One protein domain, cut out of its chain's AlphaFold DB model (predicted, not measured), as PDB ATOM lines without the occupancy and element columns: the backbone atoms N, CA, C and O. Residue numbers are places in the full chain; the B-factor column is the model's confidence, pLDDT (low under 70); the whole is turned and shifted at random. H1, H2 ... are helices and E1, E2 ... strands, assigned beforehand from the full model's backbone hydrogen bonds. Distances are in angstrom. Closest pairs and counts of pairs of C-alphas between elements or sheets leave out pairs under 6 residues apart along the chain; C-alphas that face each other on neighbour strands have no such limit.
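This is residues 134 to 142, 250 to 290 and 304 to 397 of the 404 residues of an uncharacterized protein of Myceliophthora thermophila (strain ATCC 42464 / BCRC 31852 / DSM 1799) (UniProt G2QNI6). The domain is a sandwich of two strongly twisted sheets of five strands each, face to face with their strands crossed at 31 degrees, and two short helices, H1 and H2, lie over E5 and E8 on one face of one sheet. A long stretch with no named element, residues 354 to 367, links E7 of one sheet to E8 of the other. The 144 printed residues, mostly strand, hold ten named strands and two named helices in the order E1 E2 E3 E4 E5 E6 H1 H2 E7 E8 E9 E10. One sheet runs E1 E4 E5 E6 E8, mixed; the other runs E7 E2 E3 E10 E9, all antiparallel. The whole is compact, with a radius of gyration of the C-alphas of 14.8 A, and spans 44 by 41 by 25 A.

E1, residues 134 to 141, is an edge strand antiparallel to E4, residues 281 to 290, with N 138 and O 284 2.8 A apart. E4 is antiparallel to E5, residues 304 to 313 (N 285 and O 312, 2.8 A). E5 forms a hairpin with E6, residues 316 to 323 (N 309 and O 320, 2.8 A). E6 is parallel to the edge strand E8, residues 368 to 371 (N 321 and O 368, 2.9 A). In the other sheet E2, residues 252 to 263, bends by 60 degrees at residue 260 and forms a hairpin with E3, residues 266 to 275 (N 259 and O 270, 2.8 A). E3 is antiparallel to E10, residues 390 to 396 (N 271 and O 393, 2.8 A), itself in a hairpin with E9, residues 382 to 387 (N 384 and O 392, 2.8 A). E7, residues 351 to 353, is antiparallel to E2 (N 352 and O 253, 2.9 A). Between the sheets, the closest C-alphas of E4 and E9 are Cys 286 and Cys 383, 7.0 A. H1, residues 329 to 336, and H2, residues 338 to 345, are on the same face of the sheet with E5, two layers, and touch only at the corner, only just, with 3 pairs of C-alphas within 8 A, closest Lys 333 and Tyr 341, 5.9 A. Every O i to N i+4 pair of H1 is within hydrogen-bond range; in H2 1 of 4 is, and 3 of 5 O i to N i+3 pairs.

E1 begins at C-alpha 134 (-41.864, 44.821, 2.237); E10 ends at C-alpha 396 (-36.520, 56.369, -1.679). E2 is 30.7 A long, E4 30.1 A, E5 29.2 A and E3 28.6 A.

The C-alphas of Tyr 142 and Gly 326 are the two farthest apart, 45.4 A. Residues 143 to 249 and 291 to 303 are not printed, with C-alpha gaps of 20.1 A and 10.8 A. The link E7 to E8 is long. The mean pLDDT of the printed part is 74.3; 50 residues are under 70, among them 325 to 337 and 356 to 366.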
ATOM      1  N   ALA A 134     -41.875  45.059   3.677       70.00
ATOM      2  CA  ALA A 134     -41.864  44.821   2.237       70.00
ATOM      3  C   ALA A 134     -41.214  43.467   1.949       70.00
ATOM      4  O   ALA A 134     -40.154  43.173   2.493       70.00
ATOM      5  N   GLN A 135     -41.832  42.662   1.085       73.62
ATOM      6  CA  GLN A 135     -41.389  41.299   0.787       73.62
ATOM      7  C   GLN A 135     -41.202  41.097  -0.719       73.62
ATOM      8  O   GLN A 135     -42.111  41.390  -1.500       73.62
ATOM      9  N   ALA A 136     -40.064  40.526  -1.119       66.38
ATOM     10  CA  ALA A 136     -39.812  40.062  -2.482       66.38
ATOM     11  C   ALA A 136     -39.284  38.623  -2.480       66.38
ATOM     12  O   ALA A 136     -38.298  38.319  -1.815       66.38
ATOM     13  N   VAL A 137     -39.908  37.748  -3.274       68.88
ATOM     14  CA  VAL A 137     -39.566  36.318  -3.356       68.88
ATOM     15  C   VAL A 137     -39.297  35.921  -4.803       68.88
ATOM     16  O   VAL A 137     -40.155  36.085  -5.667       68.88
ATOM     17  N   LYS A 138     -38.137  35.331  -5.095       66.62
ATOM     18  CA  LYS A 138     -37.845  34.730  -6.402       66.62
ATOM     19  C   LYS A 138     -37.449  33.275  -6.235       66.62
ATOM     20  O   LYS A 138     -36.485  32.951  -5.549       66.62
ATOM     21  N   THR A 139     -38.189  32.397  -6.903       60.50
ATOM     22  CA  THR A 139     -37.946  30.953  -6.886       60.50
ATOM     23  C   THR A 139     -37.761  30.454  -8.309       60.50
ATOM     24  O   THR A 139     -38.683  30.541  -9.116       60.50
ATOM     25  N   ALA A 140     -36.600  29.877  -8.606       54.25
ATOM     26  CA  ALA A 140     -36.389  29.092  -9.811       54.25
ATOM     27  C   ALA A 140     -36.189  27.625  -9.423       54.25
ATOM     28  O   ALA A 140     -35.172  27.248  -8.839       54.25
ATOM     29  N   ARG A 141     -37.170  26.786  -9.773       50.75
ATOM     30  CA  ARG A 141     -37.001  25.331  -9.808       50.75
ATOM     31  C   ARG A 141     -36.638  24.951 -11.241       50.75
ATOM     32  O   ARG A 141     -37.436  25.202 -12.142       50.75
ATOM     33  N   TYR A 142     -35.480  24.333 -11.457       50.12
ATOM     34  CA  TYR A 142     -35.097  23.755 -12.748       50.12
ATOM     35  C   TYR A 142     -35.141  22.217 -12.696       50.12
ATOM     36  O   TYR A 142     -34.087  21.578 -12.646       50.12
ATOM     37  N   PRO A 250     -21.977  26.284   1.899       69.12
ATOM     38  CA  PRO A 250     -22.411  27.607   2.306       69.12
ATOM     39  C   PRO A 250     -22.454  28.567   1.126       69.12
ATOM     40  O   PRO A 250     -21.503  28.663   0.356       69.12
ATOM     41  N   GLN A 251     -23.569  29.274   0.987       78.12
ATOM     42  CA  GLN A 251     -23.719  30.248  -0.079       78.12
ATOM     43  C   GLN A 251     -23.083  31.564   0.355       78.12
ATOM     44  O   GLN A 251     -23.240  31.998   1.501       78.12
ATOM     45  N   HIS A 252     -22.402  32.204  -0.586       83.25
ATOM     46  CA  HIS A 252     -21.847  33.535  -0.416       83.25
ATOM     47  C   HIS A 252     -22.720  34.565  -1.133       83.25
ATOM     48  O   HIS A 252     -23.225  34.319  -2.233       83.25
ATOM     49  N   MET A 253     -22.905  35.724  -0.504       84.00
ATOM     50  CA  MET A 253     -23.637  36.847  -1.080       84.00
ATOM     51  C   MET A 253     -22.794  38.117  -1.018       84.00
ATOM     52  O   MET A 253     -22.372  38.547   0.055       84.00
ATOM     53  N   THR A 254     -22.552  38.713  -2.181       87.38
ATOM     54  CA  THR A 254     -21.839  39.985  -2.319       87.38
ATOM     55  C   THR A 254     -22.832  41.137  -2.235       87.38
ATOM     56  O   THR A 254     -23.898  41.095  -2.856       87.38
ATOM     57  N   PHE A 255     -22.468  42.178  -1.489       86.06
ATOM     58  CA  PHE A 255     -23.248  43.405  -1.362       86.06
ATOM     59  C   PHE A 255     -22.523  44.559  -2.042       86.06
ATOM     60  O   PHE A 255     -21.399  44.896  -1.672       86.06
ATOM     61  N   PHE A 256     -23.197  45.204  -2.988       84.56
ATOM     62  CA  PHE A 256     -22.758  46.470  -3.559       84.56
ATOM     63  C   PHE A 256     -23.388  47.626  -2.782       84.56
ATOM     64  O   PHE A 256     -24.568  47.575  -2.420       84.56
ATOM     65  N   GLY A 257     -22.589  48.664  -2.525       77.12
ATOM     66  CA  GLY A 257     -23.003  49.827  -1.743       77.12
ATOM     67  C   GLY A 257     -24.171  50.614  -2.354       77.12
ATOM     68  O   GLY A 257     -24.536  50.397  -3.512       77.12
ATOM     69  N   PRO A 258     -24.767  51.537  -1.578       85.81
ATOM     70  CA  PRO A 258     -25.921  52.319  -2.011       85.81
ATOM     71  C   PRO A 258     -25.560  53.237  -3.187       85.81
ATOM     72  O   PRO A 258     -24.935  54.283  -3.020       85.81
ATOM     73  N   LEU A 259     -25.992  52.859  -4.389       90.75
ATOM     74  CA  LEU A 259     -25.847  53.653  -5.604       90.75
ATOM     75  C   LEU A 259     -27.008  54.645  -5.716       90.75
ATOM     76  O   LEU A 259     -28.169  54.238  -5.711       90.75
ATOM     77  N   LEU A 260     -26.716  55.937  -5.864       92.38
ATOM     78  CA  LEU A 260     -27.746  56.947  -6.111       92.38
ATOM     79  C   LEU A 260     -28.299  56.828  -7.540       92.38
ATOM     80  O   LEU A 260     -27.577  57.018  -8.515       92.38
ATOM     81  N   GLU A 261     -29.601  56.577  -7.654       92.44
ATOM     82  CA  GLU A 261     -30.354  56.588  -8.905       92.44
ATOM     83  C   GLU A 261     -31.282  57.808  -8.970       92.44
ATOM     84  O   GLU A 261     -32.063  58.081  -8.051       92.44
ATOM     85  N   GLN A 262     -31.248  58.512 -10.102       91.38
ATOM     86  CA  GLN A 262     -32.219  59.548 -10.441       91.38
ATOM     87  C   GLN A 262     -33.283  58.949 -11.365       91.38
ATOM     88  O   GLN A 262     -32.971  58.495 -12.461       91.38
ATOM     89  N   THR A 263     -34.548  58.982 -10.949       88.81
ATOM     90  CA  THR A 263     -35.682  58.499 -11.757       88.81
ATOM     91  C   THR A 263     -36.663  59.632 -12.056       88.81
ATOM     92  O   THR A 263     -36.622  60.684 -11.413       88.81
ATOM     93  N   LYS A 264     -37.621  59.393 -12.964       88.00
ATOM     94  CA  LYS A 264     -38.750  60.313 -13.225       88.00
ATOM     95  C   LYS A 264     -39.620  60.570 -11.978       88.00
ATOM     96  O   LYS A 264     -40.334  61.564 -11.930       88.00
ATOM     97  N   ARG A 265     -39.559  59.684 -10.973       85.38
ATOM     98  CA  ARG A 265     -40.294  59.773  -9.697       85.38
ATOM     99  C   ARG A 265     -39.509  60.461  -8.573       85.38
ATOM    100  O   ARG A 265     -40.071  60.689  -7.507       85.38
ATOM    101  N   GLY A 266     -38.237  60.796  -8.803       90.31
ATOM    102  CA  GLY A 266     -37.325  61.369  -7.809       90.31
ATOM    103  C   GLY A 266     -36.068  60.522  -7.592       90.31
ATOM    104  O   GLY A 266     -35.789  59.582  -8.347       90.31
ATOM    105  N   ARG A 267     -35.307  60.869  -6.549       93.38
ATOM    106  CA  ARG A 267     -34.076  60.180  -6.132       93.38
ATOM    107  C   ARG A 267     -34.374  58.915  -5.322       93.38
ATOM    108  O   ARG A 267     -35.262  58.920  -4.473       93.38
ATOM    109  N   ARG A 268     -33.598  57.852  -5.534       93.19
ATOM    110  CA  ARG A 268     -33.579  56.647  -4.685       93.19
ATOM    111  C   ARG A 268     -32.162  56.082  -4.596       93.19
ATOM    112  O   ARG A 268     -31.378  56.267  -5.519       93.19
ATOM    113  N   LEU A 269     -31.834  55.377  -3.523       92.00
ATOM    114  CA  LEU A 269     -30.644  54.529  -3.455       92.00
ATOM    115  C   LEU A 269     -31.011  53.129  -3.946       92.00
ATOM    116  O   LEU A 269     -32.061  52.611  -3.564       92.00
ATOM    117  N   ARG A 270     -30.147  52.508  -4.748       91.94
ATOM    118  CA  ARG A 270     -30.177  51.080  -5.073       91.94
ATOM    119  C   ARG A 270     -29.048  50.378  -4.331       91.94
ATOM    120  O   ARG A 270     -27.885  50.732  -4.492       91.94
ATOM    121  N   ILE A 271     -29.395  49.337  -3.591       90.50
ATOM    122  CA  ILE A 271     -28.471  48.414  -2.936       90.50
ATOM    123  C   ILE A 271     -28.629  47.072  -3.644       90.50
ATOM    124  O   ILE A 271     -29.729  46.514  -3.680       90.50
ATOM    125  N   THR A 272     -27.554  46.570  -4.243       89.69
ATOM    126  CA  THR A 272     -27.591  45.323  -5.019       89.69
ATOM    127  C   THR A 272     -26.952  44.196  -4.217       89.69
ATOM    128  O   THR A 272     -25.808  44.310  -3.784       89.69
ATOM    129  N   CYS A 273     -27.681  43.095  -4.050       87.88
ATOM    130  CA  CYS A 273     -27.213  41.872  -3.405       87.88
ATOM    131  C   CYS A 273     -27.122  40.776  -4.475       87.88
ATOM    132  O   CYS A 273     -28.133  40.461  -5.111       87.88
ATOM    133  N   THR A 274     -25.940  40.197  -4.693       87.31
ATOM    134  CA  THR A 274     -25.736  39.110  -5.666       87.31
ATOM    135  C   THR A 274     -25.316  37.824  -4.980       87.31
ATOM    136  O   THR A 274     -24.278  37.783  -4.318       87.31
ATOM    137  N   LEU A 275     -26.101  36.769  -5.181       84.19
ATOM    138  CA  LEU A 275     -25.802  35.421  -4.712       84.19
ATOM    139  C   LEU A 275     -24.778  34.752  -5.641       84.19
ATOM    140  O   LEU A 275     -24.823  34.922  -6.863       84.19
ATOM    141  N   GLU A 276     -23.868  33.963  -5.077       80.31
ATOM    142  CA  GLU A 276     -22.927  33.164  -5.860       80.31
ATOM    143  C   GLU A 276     -23.651  32.178  -6.802       80.31
ATOM    144  O   GLU A 276     -24.648  31.543  -6.446       80.31
ATOM    145  N   LYS A 277     -23.140  32.034  -8.032       74.75
ATOM    146  CA  LYS A 277     -23.742  31.216  -9.102       74.75
ATOM    147  C   LYS A 277     -23.418  29.724  -8.940       74.75
ATOM    148  O   LYS A 277     -22.770  29.140  -9.805       74.75
ATOM    149  N   SER A 278     -23.860  29.115  -7.843       60.22
ATOM    150  CA  SER A 278     -23.451  27.757  -7.453       60.22
ATOM    151  C   SER A 278     -24.518  26.659  -7.612       60.22
ATOM    152  O   SER A 278     -24.137  25.496  -7.744       60.22
ATOM    153  N   TYR A 279     -25.829  26.971  -7.677       58.38
ATOM    154  CA  TYR A 279     -26.888  25.937  -7.656       58.38
ATOM    155  C   TYR A 279     -27.993  26.051  -8.719       58.38
ATOM    156  O   TYR A 279     -28.573  27.119  -8.897       58.38
ATOM    157  N   PRO A 280     -28.400  24.925  -9.356       51.75
ATOM    158  CA  PRO A 280     -29.467  24.898 -10.361       51.75
ATOM    159  C   PRO A 280     -30.882  25.031  -9.773       51.75
ATOM    160  O   PRO A 280     -31.852  24.907 -10.505       51.75
ATOM    161  N   ASN A 281     -31.040  25.256  -8.469       56.00
ATOM    162  CA  ASN A 281     -32.326  25.556  -7.846       56.00
ATOM    163  C   ASN A 281     -32.096  26.626  -6.780       56.00
ATOM    164  O   ASN A 281     -31.625  26.306  -5.690       56.00
ATOM    165  N   PHE A 282     -32.419  27.881  -7.087       64.50
ATOM    166  CA  PHE A 282     -32.331  28.964  -6.115       64.50
ATOM    167  C   PHE A 282     -33.734  29.425  -5.711       64.50
ATOM    168  O   PHE A 282     -34.657  29.556  -6.520       64.50
ATOM    169  N   HIS A 283     -33.874  29.673  -4.420       72.31
ATOM    170  CA  HIS A 283     -34.971  30.403  -3.814       72.31
ATOM    171  C   HIS A 283     -34.297  31.535  -3.053       72.31
ATOM    172  O   HIS A 283     -33.373  31.249  -2.293       72.31
ATOM    173  N   ILE A 284     -34.697  32.776  -3.309       74.25
ATOM    174  CA  ILE A 284     -34.239  33.956  -2.582       74.25
ATOM    175  C   ILE A 284     -35.456  34.791  -2.182       74.25
ATOM    176  O   ILE A 284     -36.253  35.203  -3.025       74.25
ATOM    177  N   GLU A 285     -35.597  35.005  -0.886       81.19
ATOM    178  CA  GLU A 285     -36.603  35.836  -0.236       81.19
ATOM    179  C   GLU A 285     -35.896  37.026   0.418       81.19
ATOM    180  O   GLU A 285     -34.759  36.907   0.869       81.19
ATOM    181  N   CYS A 286     -36.549  38.183   0.443       81.75
ATOM    182  CA  CYS A 286     -36.085  39.377   1.134       81.75
ATOM    183  C   CYS A 286     -37.259  39.989   1.898       81.75
ATOM    184  O   CYS A 286     -38.148  40.569   1.273       81.75
ATOM    185  N   ASP A 287     -37.219  39.892   3.226       80.19
ATOM    186  CA  ASP A 287     -38.167  40.510   4.150       80.19
ATOM    187  C   ASP A 287     -37.556  41.788   4.726       80.19
ATOM    188  O   ASP A 287     -36.620  41.739   5.523       80.19
ATOM    189  N   TYR A 288     -38.082  42.947   4.352       81.44
ATOM    190  CA  TYR A 288     -37.761  44.213   5.000       81.44
ATOM    191  C   TYR A 288     -38.678  44.460   6.200       81.44
ATOM    192  O   TYR A 288     -39.889  44.260   6.098       81.44
ATOM    193  N   THR A 289     -38.115  44.948   7.307       73.81
ATOM    194  CA  THR A 289     -38.852  45.421   8.484       73.81
ATOM    195  C   THR A 289     -38.323  46.778   8.949       73.81
ATOM    196  O   THR A 289     -37.142  46.937   9.262       73.81
ATOM    197  N   TYR A 290     -39.237  47.740   9.044       79.81
ATOM    198  CA  TYR A 290     -39.087  49.026   9.713       79.81
ATOM    199  C   TYR A 290     -39.929  49.038  10.986       79.81
ATOM    200  O   TYR A 290     -41.103  48.657  10.948       79.81
ATOM    201  N   THR A 304     -37.255  54.596  19.733       68.81
ATOM    202  CA  THR A 304     -36.671  53.326  19.287       68.81
ATOM    203  C   THR A 304     -36.938  53.155  17.802       68.81
ATOM    204  O   THR A 304     -38.091  53.049  17.382       68.81
ATOM    205  N   ARG A 305     -35.866  53.094  17.010       72.88
ATOM    206  CA  ARG A 305     -35.937  53.050  15.550       72.88
ATOM    207  C   ARG A 305     -35.047  51.945  14.999       72.88
ATOM    208  O   ARG A 305     -33.886  51.839  15.386       72.88
ATOM    209  N   ILE A 306     -35.601  51.109  14.127       70.88
ATOM    210  CA  ILE A 306     -34.959  49.909  13.583       70.88
ATOM    211  C   ILE A 306     -35.325  49.780  12.104       70.88
ATOM    212  O   ILE A 306     -36.498  49.859  11.742       70.88
ATOM    213  N   SER A 307     -34.328  49.515  11.263       77.50
ATOM    214  CA  SER A 307     -34.512  49.174   9.851       77.50
ATOM    215  C   SER A 307     -33.576  48.042   9.453       77.50
ATOM    216  O   SER A 307     -32.353  48.204   9.473       77.50
ATOM    217  N   SER A 308     -34.137  46.899   9.061       79.81
ATOM    218  CA  SER A 308     -33.362  45.739   8.615       79.81
ATOM    219  C   SER A 308     -34.038  44.987   7.470       79.81
ATOM    220  O   SER A 308     -35.256  45.013   7.310       79.81
ATOM    221  N   ALA A 309     -33.230  44.315   6.651       81.75
ATOM    222  CA  ALA A 309     -33.686  43.347   5.663       81.75
ATOM    223  C   ALA A 309     -33.120  41.965   5.999       81.75
ATOM    224  O   ALA A 309     -31.909  41.801   6.151       81.75
ATOM    225  N   VAL A 310     -33.994  40.969   6.094       81.81
ATOM    226  CA  VAL A 310     -33.629  39.561   6.228       81.81
ATOM    227  C   VAL A 310     -33.722  38.930   4.849       81.81
ATOM    228  O   VAL A 310     -34.808  38.786   4.291       81.81
ATOM    229  N   ILE A 311     -32.576  38.566   4.287       83.75
ATOM    230  CA  ILE A 311     -32.498  37.845   3.020       83.75
ATOM    231  C   ILE A 311     -32.354  36.364   3.355       83.75
ATOM    232  O   ILE A 311     -31.474  35.985   4.126       83.75
ATOM    233  N   ARG A 312     -33.213  35.515   2.796       80.38
ATOM    234  CA  ARG A 312     -33.181  34.065   3.008       80.38
ATOM    235  C   ARG A 312     -33.037  33.340   1.686       80.38
ATOM    236  O   ARG A 312     -33.627  33.730   0.683       80.38
ATOM    237  N   THR A 313     -32.304  32.241   1.696       78.12
ATOM    238  CA  THR A 313     -32.392  31.205   0.673       78.12
ATOM    239  C   THR A 313     -32.870  29.906   1.301       78.12
ATOM    240  O   THR A 313     -33.173  29.839   2.491       78.12
ATOM    241  N   ARG A 314     -32.952  28.839   0.498       74.88
ATOM    242  CA  ARG A 314     -33.351  27.523   1.003       74.88
ATOM    243  C   ARG A 314     -32.460  27.047   2.155       74.88
ATOM    244  O   ARG A 314     -32.988  26.374   3.022       74.88
ATOM    245  N   GLU A 315     -31.167  27.365   2.175       74.06
ATOM    246  CA  GLU A 315     -30.257  26.846   3.212       74.06
ATOM    247  C   GLU A 315     -29.601  27.931   4.071       74.06
ATOM    248  O   GLU A 315     -29.110  27.604   5.145       74.06
ATOM    249  N   ASN A 316     -29.599  29.198   3.638       79.00
ATOM    250  CA  ASN A 316     -28.867  30.275   4.306       79.00
ATOM    251  C   ASN A 316     -29.753  31.487   4.636       79.00
ATOM    252  O   ASN A 316     -30.652  31.834   3.873       79.00
ATOM    253  N   ILE A 317     -29.466  32.162   5.746       79.19
ATOM    254  CA  ILE A 317     -30.073  33.436   6.153       79.19
ATOM    255  C   ILE A 317     -28.971  34.492   6.286       79.19
ATOM    256  O   ILE A 317     -27.881  34.199   6.774       79.19
ATOM    257  N   TRP A 318     -29.271  35.719   5.859       83.38
ATOM    258  CA  TRP A 318     -28.463  36.917   6.058       83.38
ATOM    259  C   TRP A 318     -29.348  38.022   6.630       83.38
ATOM    260  O   TRP A 318     -30.459  38.247   6.151       83.38
ATOM    261  N   ILE A 319     -28.835  38.763   7.608       81.00
ATOM    262  CA  ILE A 319     -29.483  39.957   8.156       81.00
ATOM    263  C   ILE A 319     -28.647  41.185   7.788       81.00
ATOM    264  O   ILE A 319     -27.445  41.244   8.057       81.00
ATOM    265  N   VAL A 320     -29.299  42.162   7.164       82.31
ATOM    266  CA  VAL A 320     -28.734  43.446   6.740       82.31
ATOM    267  C   VAL A 320     -29.367  44.540   7.586       82.31
ATOM    268  O   VAL A 320     -30.591  44.630   7.638       82.31
ATOM    269  N   VAL A 321     -28.563  45.382   8.230       81.44
ATOM    270  CA  VAL A 321     -29.050  46.543   8.991       81.44
ATOM    271  C   VAL A 321     -28.746  47.819   8.223       81.44
ATOM    272  O   VAL A 321     -27.625  48.019   7.748       81.44
ATOM    273  N   PHE A 322     -29.746  48.691   8.124       81.94
ATOM    274  CA  PHE A 322     -29.591  50.037   7.590       81.94
ATOM    275  C   PHE A 322     -29.424  51.007   8.761       81.94
ATOM    276  O   PHE A 322     -30.294  51.080   9.625       81.94
ATOM    277  N   GLU A 323     -28.305  51.726   8.791       75.31
ATOM    278  CA  GLU A 323     -28.012  52.774   9.772       75.31
ATOM    279  C   GLU A 323     -28.206  54.137   9.103       75.31
ATOM    280  O   GLU A 323     -27.645  54.390   8.039       75.31
ATOM    281  N   GLN A 324     -28.974  55.025   9.724       70.69
ATOM    282  CA  GLN A 324     -29.058  56.443   9.372       70.69
ATOM    283  C   GLN A 324     -28.752  57.250  10.643       70.69
ATOM    284  O   GLN A 324     -28.942  56.748  11.753       70.69
ATOM    285  N   MET A 325     -28.251  58.481  10.504       53.75
ATOM    286  CA  MET A 325     -27.986  59.351  11.660       53.75
ATOM    287  C   MET A 325     -29.250  59.491  12.532       53.75
ATOM    288  O   MET A 325     -30.345  59.708  12.009       53.75
ATOM    289  N   GLY A 326     -29.101  59.345  13.854       47.34
ATOM    290  CA  GLY A 326     -30.205  59.436  14.823       47.34
ATOM    291  C   GLY A 326     -30.910  58.118  15.183       47.34
ATOM    292  O   GLY A 326     -31.982  58.155  15.782       47.34
ATOM    293  N   TYR A 327     -30.349  56.957  14.832       57.44
ATOM    294  CA  TYR A 327     -30.833  55.652  15.304       57.44
ATOM    295  C   TYR A 327     -30.202  55.299  16.659       57.44
ATOM    296  O   TYR A 327     -29.039  55.616  16.899       57.44
ATOM    297  N   ASN A 328     -30.951  54.626  17.540       57.03
ATOM    298  CA  ASN A 328     -30.428  54.208  18.843       57.03
ATOM    299  C   ASN A 328     -29.472  53.013  18.677       57.03
ATOM    300  O   ASN A 328     -29.899  51.858  18.594       57.03
ATOM    301  N   GLU A 329     -28.173  53.314  18.632       66.19
ATOM    302  CA  GLU A 329     -27.087  52.340  18.505       66.19
ATOM    303  C   GLU A 329     -27.125  51.276  19.613       66.19
ATOM    304  O   GLU A 329     -26.903  50.100  19.334       66.19
ATOM    305  N   GLU A 330     -27.479  51.652  20.847       63.94
ATOM    306  CA  GLU A 330     -27.579  50.733  21.989       63.94
ATOM    307  C   GLU A 330     -28.687  49.697  21.788       63.94
ATOM    308  O   GLU A 330     -28.508  48.527  22.123       63.94
ATOM    309  N   PHE A 331     -29.813  50.084  21.175       61.69
ATOM    310  CA  PHE A 331     -30.882  49.136  20.857       61.69
ATOM    311  C   PHE A 331     -30.442  48.142  19.774       61.69
ATOM    312  O   PHE A 331     -30.735  46.950  19.865       61.69
ATOM    313  N   ILE A 332     -29.706  48.606  18.759       60.22
ATOM    314  CA  ILE A 332     -29.180  47.727  17.708       60.22
ATOM    315  C   ILE A 332     -28.116  46.784  18.295       60.22
ATOM    316  O   ILE A 332     -28.173  45.583  18.046       60.22
ATOM    317  N   LYS A 333     -27.217  47.277  19.155       69.25
ATOM    318  CA  LYS A 333     -26.278  46.444  19.928       69.25
ATOM    319  C   LYS A 333     -26.996  45.427  20.818       69.25
ATOM    320  O   LYS A 333     -26.582  44.274  20.858       69.25
ATOM    321  N   GLY A 334     -28.088  45.813  21.479       61.44
ATOM    322  CA  GLY A 334     -28.904  44.916  22.304       61.44
ATOM    323  C   GLY A 334     -29.631  43.825  21.507       61.44
ATOM    324  O   GLY A 334     -29.798  42.716  22.004       61.44
ATOM    325  N   LEU A 335     -30.020  44.110  20.261       61.12
ATOM    326  CA  LEU A 335     -30.638  43.140  19.346       61.12
ATOM    327  C   LEU A 335     -29.618  42.142  18.756       61.12
ATOM    328  O   LEU A 335     -29.974  41.004  18.457       61.12
ATOM    329  N   VAL A 336     -28.375  42.588  18.544       58.00
ATOM    330  CA  VAL A 336     -27.386  41.920  17.671       58.00
ATOM    331  C   VAL A 336     -26.194  41.328  18.432       58.00
ATOM    332  O   VAL A 336     -25.555  40.398  17.942       58.00
ATOM    333  N   GLY A 337     -25.898  41.854  19.619       64.81
ATOM    334  CA  GLY A 337     -24.612  41.713  20.298       64.81
ATOM    335  C   GLY A 337     -23.684  42.883  19.961       64.81
ATOM    336  O   GLY A 337     -23.516  43.259  18.800       64.81
ATOM    337  N   GLU A 338     -23.063  43.486  20.978       70.12
ATOM    338  CA  GLU A 338     -22.168  44.635  20.788       70.12
ATOM    339  C   GLU A 338     -20.893  44.259  20.012       70.12
ATOM    340  O   GLU A 338     -20.436  45.018  19.154       70.12
ATOM    341  N   THR A 339     -20.351  43.055  20.243       66.44
ATOM    342  CA  THR A 339     -19.138  42.584  19.552       66.44
ATOM    343  C   THR A 339     -19.394  42.248  18.085       66.44
ATOM    344  O   THR A 339     -18.525  42.427  17.233       66.44
ATOM    345  N   GLU A 340     -20.604  41.790  17.778       65.88
ATOM    346  CA  GLU A 340     -21.121  41.531  16.446       65.88
ATOM    347  C   GLU A 340     -21.358  42.853  15.719       65.88
ATOM    348  O   GLU A 340     -20.900  43.004  14.590       65.88
ATOM    349  N   TYR A 341     -21.978  43.836  16.382       67.75
ATOM    350  CA  TYR A 341     -22.217  45.160  15.811       67.75
ATOM    351  C   TYR A 341     -20.916  45.859  15.385       67.75
ATOM    352  O   TYR A 341     -20.812  46.349  14.259       67.75
ATOM    353  N   ALA A 342     -19.893  45.831  16.246       67.94
ATOM    354  CA  ALA A 342     -18.591  46.451  15.989       67.94
ATOM    355  C   ALA A 342     -17.796  45.805  14.833       67.94
ATOM    356  O   ALA A 342     -16.936  46.449  14.236       67.94
ATOM    357  N   ARG A 343     -18.074  44.542  14.478       64.81
ATOM    358  CA  ARG A 343     -17.384  43.825  13.385       64.81
ATOM    359  C   ARG A 343     -17.925  44.155  11.986       64.81
ATOM    360  O   ARG A 343     -17.377  43.675  10.998       64.81
ATOM    361  N   LEU A 344     -18.993  44.951  11.880       62.94
ATOM    362  CA  LEU A 344     -19.736  45.163  10.629       62.94
ATOM    363  C   LEU A 344     -19.335  46.399   9.824       62.94
ATOM    364  O   LEU A 344     -19.792  46.538   8.688       62.94
ATOM    365  N   ASP A 345     -18.484  47.269  10.371       62.12
ATOM    366  CA  ASP A 345     -17.906  48.403   9.634       62.12
ATOM    367  C   ASP A 345     -16.844  47.963   8.593       62.12
ATOM    368  O   ASP A 345     -16.266  48.803   7.908       62.12
ATOM    369  N   GLY A 346     -16.620  46.650   8.423       57.28
ATOM    370  CA  GLY A 346     -15.802  46.082   7.348       57.28
ATOM    371  C   GLY A 346     -16.325  46.418   5.944       57.28
ATOM    372  O   GLY A 346     -17.535  46.528   5.714       57.28
ATOM    373  N   ASP A 347     -15.398  46.568   5.000       53.28
ATOM    374  CA  ASP A 347     -15.616  47.262   3.728       53.28
ATOM    375  C   ASP A 347     -16.709  46.672   2.814       53.28
ATOM    376  O   ASP A 347     -17.133  45.512   2.901       53.28
ATOM    377  N   VAL A 348     -17.254  47.519   1.940       56.44
ATOM    378  CA  VAL A 348     -18.435  47.198   1.119       56.44
ATOM    379  C   VAL A 348     -18.035  46.522  -0.196       56.44
ATOM    380  O   VAL A 348     -18.066  47.136  -1.260       56.44
ATOM    381  N   GLY A 349     -17.687  45.233  -0.124       61.28
ATOM    382  CA  GLY A 349     -17.441  44.430  -1.329       61.28
ATOM    383  C   GLY A 349     -17.237  42.924  -1.139       61.28
ATOM    384  O   GLY A 349     -17.355  42.185  -2.114       61.28
ATOM    385  N   GLU A 350     -16.955  42.436   0.072       69.56
ATOM    386  CA  GLU A 350     -16.638  41.013   0.256       69.56
ATOM    387  C   GLU A 350     -17.882  40.090   0.250       69.56
ATOM    388  O   GLU A 350     -18.954  40.489   0.721       69.56
ATOM    389  N   PRO A 351     -17.777  38.846  -0.269       76.31
ATOM    390  CA  PRO A 351     -18.874  37.876  -0.252       76.31
ATOM    391  C   PRO A 351     -19.115  37.291   1.150       76.31
ATOM    392  O   PRO A 351     -18.315  36.507   1.665       76.31
ATOM    393  N   ILE A 352     -20.265  37.591   1.753       77.94
ATOM    394  CA  ILE A 352     -20.591  37.144   3.112       77.94
ATOM    395  C   ILE A 352     -21.299  35.786   3.089       77.94
ATOM    396  O   ILE A 352     -22.292  35.594   2.382       77.94
ATOM    397  N   LYS A 353     -20.815  34.858   3.918       79.94
ATOM    398  CA  LYS A 353     -21.442  33.558   4.189       79.94
ATOM    399  C   LYS A 353     -22.676  33.723   5.088       79.94
ATOM    400  O   LYS A 353     -22.604  34.386   6.123       79.94
ATOM    401  N   GLY A 354     -23.791  33.114   4.692       72.19
ATOM    402  CA  GLY A 354     -25.022  33.097   5.489       72.19
ATOM    403  C   GLY A 354     -25.001  32.072   6.630       72.19
ATOM    404  O   GLY A 354     -24.091  31.244   6.743       72.19
ATOM    405  N   HIS A 355     -26.014  32.129   7.494       70.50
ATOM    406  CA  HIS A 355     -26.248  31.124   8.531       70.50
ATOM    407  C   HIS A 355     -27.155  30.008   8.037       70.50
ATOM    408  O   HIS A 355     -28.200  30.280   7.455       70.50
ATOM    409  N   GLY A 356     -26.773  28.760   8.328       65.69
ATOM    410  CA  GLY A 356     -27.624  27.598   8.101       65.69
ATOM    411  C   GLY A 356     -28.993  27.757   8.769       65.69
ATOM    412  O   GLY A 356     -29.106  28.401   9.812       65.69
ATOM    413  N   LYS A 357     -30.017  27.118   8.198       60.06
ATOM    414  CA  LYS A 357     -31.419  27.071   8.672       60.06
ATOM    415  C   LYS A 357     -31.663  26.866  10.177       60.06
ATOM    416  O   LYS A 357     -32.779  27.087  10.627       60.06
ATOM    417  N   THR A 358     -30.674  26.396  10.928       51.34
ATOM    418  CA  THR A 358     -30.742  26.106  12.365       51.34
ATOM    419  C   THR A 358     -30.586  27.335  13.268       51.34
ATOM    420  O   THR A 358     -30.532  27.174  14.484       51.34
ATOM    421  N   SER A 359     -30.499  28.558  12.731       52.25
ATOM    422  CA  SER A 359     -30.513  29.765  13.565       52.25
ATOM    423  C   SER A 359     -31.929  30.094  14.049       52.25
ATOM    424  O   SER A 359     -32.713  30.705  13.315       52.25
ATOM    425  N   ASP A 360     -32.228  29.768  15.306       48.78
ATOM    426  CA  ASP A 360     -33.340  30.394  16.020       48.78
ATOM    427  C   ASP A 360     -33.181  31.921  15.967       48.78
ATOM    428  O   ASP A 360     -32.127  32.465  16.316       48.78
ATOM    429  N   LEU A 361     -34.249  32.632  15.580       48.56
ATOM    430  CA  LEU A 361     -34.267  34.102  15.496       48.56
ATOM    431  C   LEU A 361     -34.010  34.809  16.845       48.56
ATOM    432  O   LEU A 361     -33.928  36.031  16.882       48.56
ATOM    433  N   ALA A 362     -33.851  34.065  17.941       42.59
ATOM    434  CA  ALA A 362     -33.468  34.578  19.253       42.59
ATOM    435  C   ALA A 362     -32.018  35.108  19.324       42.59
ATOM    436  O   ALA A 362     -31.698  35.845  20.252       42.59
ATOM    437  N   THR A 363     -31.139  34.765  18.368       51.41
ATOM    438  CA  THR A 363     -29.753  35.286  18.304       51.41
ATOM    439  C   THR A 363     -29.452  35.891  16.930       51.41
ATOM    440  O   THR A 363     -28.768  35.300  16.094       51.41
ATOM    441  N   VAL A 364     -30.010  37.080  16.670       54.00
ATOM    442  CA  VAL A 364     -29.946  37.773  15.368       54.00
ATOM    443  C   VAL A 364     -28.524  38.264  15.062       54.00
ATOM    444  O   VAL A 364     -28.173  39.419  15.288       54.00
ATOM    445  N   LYS A 365     -27.700  37.391  14.486       64.69
ATOM    446  CA  LYS A 365     -26.373  37.752  13.974       64.69
ATOM    447  C   LYS A 365     -26.513  38.575  12.698       64.69
ATOM    448  O   LYS A 365     -27.005  38.088  11.684       64.69
ATOM    449  N   VAL A 366     -26.086  39.832  12.738       68.00
ATOM    450  CA  VAL A 366     -26.073  40.693  11.548       68.00
ATOM    451  C   VAL A 366     -24.856  40.368  10.688       68.00
ATOM    452  O   VAL A 366     -23.791  40.030  11.193       68.00
ATOM    453  N   HIS A 367     -25.041  40.453   9.372       76.06
ATOM    454  CA  HIS A 367     -24.043  40.101   8.363       76.06
ATOM    455  C   HIS A 367     -23.489  41.331   7.643       76.06
ATOM    456  O   HIS A 367     -22.303  41.367   7.324       76.06
ATOM    457  N   LYS A 368     -24.326  42.345   7.382       79.94
ATOM    458  CA  LYS A 368     -23.883  43.601   6.763       79.94
ATOM    459  C   LYS A 368     -24.576  44.811   7.377       79.94
ATOM    460  O   LYS A 368     -25.798  44.832   7.516       79.94
ATOM    461  N   LYS A 369     -23.784  45.836   7.684       80.75
ATOM    462  CA  LYS A 369     -24.238  47.185   8.022       80.75
ATOM    463  C   LYS A 369     -24.129  48.066   6.776       80.75
ATOM    464  O   LYS A 369     -23.120  48.013   6.070       80.75
ATOM    465  N   ILE A 370     -25.168  48.840   6.474       83.69
ATOM    466  CA  ILE A 370     -25.189  49.776   5.344       83.69
ATOM    467  C   ILE A 370     -25.593  51.156   5.857       83.69
ATOM    468  O   ILE A 370     -26.696  51.336   6.368       83.69
ATOM    469  N   LYS A 371     -24.695  52.132   5.694       84.06
ATOM    470  CA  LYS A 371     -24.934  53.529   6.067       84.06
ATOM    471  C   LYS A 371     -25.783  54.205   4.993       84.06
ATOM    472  O   LYS A 371     -25.422  54.209   3.815       84.06
ATOM    473  N   ILE A 372     -26.920  54.749   5.404       85.44
ATOM    474  CA  ILE A 372     -27.898  55.436   4.567       85.44
ATOM    475  C   ILE A 372     -27.849  56.931   4.906       85.44
ATOM    476  O   ILE A 372     -28.099  57.299   6.056       85.44
ATOM    477  N   PRO A 373     -27.528  57.806   3.936       84.50
ATOM    478  CA  PRO A 373     -27.465  59.241   4.178       84.50
ATOM    479  C   PRO A 373     -28.821  59.831   4.594       84.50
ATOM    480  O   PRO A 373     -29.897  59.246   4.415       84.50
ATOM    481  N   GLU A 374     -28.769  61.038   5.146       83.25
ATOM    482  CA  GLU A 374     -29.962  61.820   5.448       83.25
ATOM    483  C   GLU A 374     -30.754  62.180   4.178       83.25
ATOM    484  O   GLU A 374     -30.250  62.151   3.055       83.25
ATOM    485  N   GLY A 375     -32.038  62.499   4.357       84.81
ATOM    486  CA  GLY A 375     -32.960  62.802   3.254       84.81
ATOM    487  C   GLY A 375     -33.631  61.579   2.612       84.81
ATOM    488  O   GLY A 375     -34.561  61.755   1.825       84.81
ATOM    489  N   PHE A 376     -33.238  60.359   2.989       87.69
ATOM    490  CA  PHE A 376     -33.876  59.108   2.562       87.69
ATOM    491  C   PHE A 376     -34.891  58.589   3.594       87.69
ATOM    492  O   PHE A 376     -34.708  58.781   4.798       87.69
ATOM    493  N   ASP A 377     -35.979  57.979   3.114       84.56
ATOM    494  CA  ASP A 377     -37.056  57.391   3.922       84.56
ATOM    495  C   ASP A 377     -36.853  55.876   4.059       84.56
ATOM    496  O   ASP A 377     -37.031  55.114   3.106       84.56
ATOM    497  N   LEU A 378     -36.502  55.433   5.268       81.75
ATOM    498  CA  LEU A 378     -36.323  54.017   5.590       81.75
ATOM    499  C   LEU A 378     -37.669  53.289   5.752       81.75
ATOM    500  O   LEU A 378     -37.795  52.146   5.316       81.75
ATOM    501  N   GLY A 379     -38.731  53.959   6.212       75.12
ATOM    502  CA  GLY A 379     -40.105  53.442   6.094       75.12
ATOM    503  C   GLY A 379     -40.585  53.338   4.634       75.12
ATOM    504  O   GLY A 379     -41.634  52.751   4.349       75.12
ATOM    505  N   GLY A 380     -39.803  53.904   3.710       77.19
ATOM    506  CA  GLY A 380     -39.953  53.935   2.261       77.19
ATOM    507  C   GLY A 380     -39.513  52.683   1.506       77.19
ATOM    508  O   GLY A 380     -39.864  52.553   0.333       77.19
ATOM    509  N   ILE A 381     -38.740  51.792   2.135       84.44
ATOM    510  CA  ILE A 381     -37.997  50.737   1.430       84.44
ATOM    511  C   ILE A 381     -38.905  49.737   0.698       84.44
ATOM    512  O   ILE A 381     -39.936  49.298   1.208       84.44
ATOM    513  N   TRP A 382     -38.465  49.322  -0.493       84.44
ATOM    514  CA  TRP A 382     -38.991  48.150  -1.197       84.44
ATOM    515  C   TRP A 382     -37.861  47.301  -1.786       84.44
ATOM    516  O   TRP A 382     -36.742  47.770  -1.989       84.44
ATOM    517  N   CYS A 383     -38.157  46.043  -2.095       84.38
ATOM    518  CA  CYS A 383     -37.222  45.103  -2.710       84.38
ATOM    519  C   CYS A 383     -37.784  44.548  -4.031       84.38
ATOM    520  O   CYS A 383     -38.995  44.508  -4.248       84.38
ATOM    521  N   LYS A 384     -36.898  44.167  -4.957       82.94
ATOM    522  CA  LYS A 384     -37.234  43.571  -6.261       82.94
ATOM    523  C   LYS A 384     -36.112  42.639  -6.699       82.94
ATOM    524  O   LYS A 384     -34.957  43.049  -6.775       82.94
ATOM    525  N   ALA A 385     -36.452  41.416  -7.086       79.44
ATOM    526  CA  ALA A 385     -35.488  40.517  -7.707       79.44
ATOM    527  C   ALA A 385     -35.297  40.893  -9.189       79.44
ATOM    528  O   ALA A 385     -36.236  40.797  -9.984       79.44
ATOM    529  N   ALA A 386     -34.099  41.353  -9.551       75.94
ATOM    530  CA  ALA A 386     -33.807  41.961 -10.850       75.94
ATOM    531  C   ALA A 386     -33.350  40.933 -11.894       75.94
ATOM    532  O   ALA A 386     -33.945  40.839 -12.964       75.94
ATOM    533  N   ASP A 387     -32.368  40.103 -11.546       73.19
ATOM    534  CA  ASP A 387     -31.884  38.977 -12.355       73.19
ATOM    535  C   ASP A 387     -31.980  37.671 -11.542       73.19
ATOM    536  O   ASP A 387     -32.518  37.672 -10.433       73.19
ATOM    537  N   PHE A 388     -31.602  36.518 -12.095       71.88
ATOM    538  CA  PHE A 388     -31.693  35.217 -11.425       71.88
ATOM    539  C   PHE A 388     -31.017  35.231 -10.047       71.88
ATOM    540  O   PHE A 388     -31.661  34.898  -9.061       71.88
ATOM    541  N   TYR A 389     -29.778  35.711  -9.962       79.00
ATOM    542  CA  TYR A 389     -29.005  35.740  -8.715       79.00
ATOM    543  C   TYR A 389     -28.920  37.141  -8.085       79.00
ATOM    544  O   TYR A 389     -28.080  37.362  -7.220       79.00
ATOM    545  N   GLU A 390     -29.755  38.095  -8.515       83.69
ATOM    546  CA  GLU A 390     -29.661  39.506  -8.115       83.69
ATOM    547  C   GLU A 390     -30.949  40.006  -7.445       83.69
ATOM    548  O   GLU A 390     -32.011  40.084  -8.073       83.69
ATOM    549  N   MET A 391     -30.834  40.417  -6.181       85.88
ATOM    550  CA  MET A 391     -31.863  41.144  -5.438       85.88
ATOM    551  C   MET A 391     -31.476  42.624  -5.342       85.88
ATOM    552  O   MET A 391     -30.342  42.954  -4.999       85.88
ATOM    553  N   ARG A 392     -32.418  43.528  -5.621       88.62
ATOM    554  CA  ARG A 392     -32.258  44.975  -5.433       88.62
ATOM    555  C   ARG A 392     -33.137  45.432  -4.279       88.62
ATOM    556  O   ARG A 392     -34.342  45.184  -4.292       88.62
ATOM    557  N   ILE A 393     -32.541  46.119  -3.315       89.12
ATOM    558  CA  ILE A 393     -33.242  46.850  -2.260       89.12
ATOM    559  C   ILE A 393     -33.165  48.331  -2.623       89.12
ATOM    560  O   ILE A 393     -32.106  48.828  -3.007       89.12
ATOM    561  N   TYR A 394     -34.290  49.028  -2.539       89.25
ATOM    562  CA  TYR A 394     -34.414  50.427  -2.913       89.25
ATOM    563  C   TYR A 394     -34.831  51.265  -1.711       89.25
ATOM    564  O   TYR A 394     -35.810  50.938  -1.040       89.25
ATOM    565  N   VAL A 395     -34.120  52.369  -1.480       89.38
ATOM    566  CA  VAL A 395     -34.437  53.355  -0.438       89.38
ATOM    567  C   VAL A 395     -34.843  54.667  -1.120       89.38
ATOM    568  O   VAL A 395     -33.991  55.291  -1.756       89.38
ATOM    569  N   PRO A 396     -36.111  55.105  -1.069       89.88
ATOM    570  CA  PRO A 396     -36.520  56.369  -1.679       89.88
ATOM    571  C   PRO A 396     -35.971  57.577  -0.915       89.88
ATOM    572  O   PRO A 396     -35.817  57.541   0.305       89.88
ATOM    573  N   ALA A 397     -35.734  58.686  -1.616       89.81
ATOM    574  CA  ALA A 397     -35.673  59.995  -0.969       89.81
ATOM    575  C   ALA A 397     -37.059  60.364  -0.401       89.81
ATOM    576  O   ALA A 397     -38.079  59.935  -0.939       89.81
TER     577      ALA A 397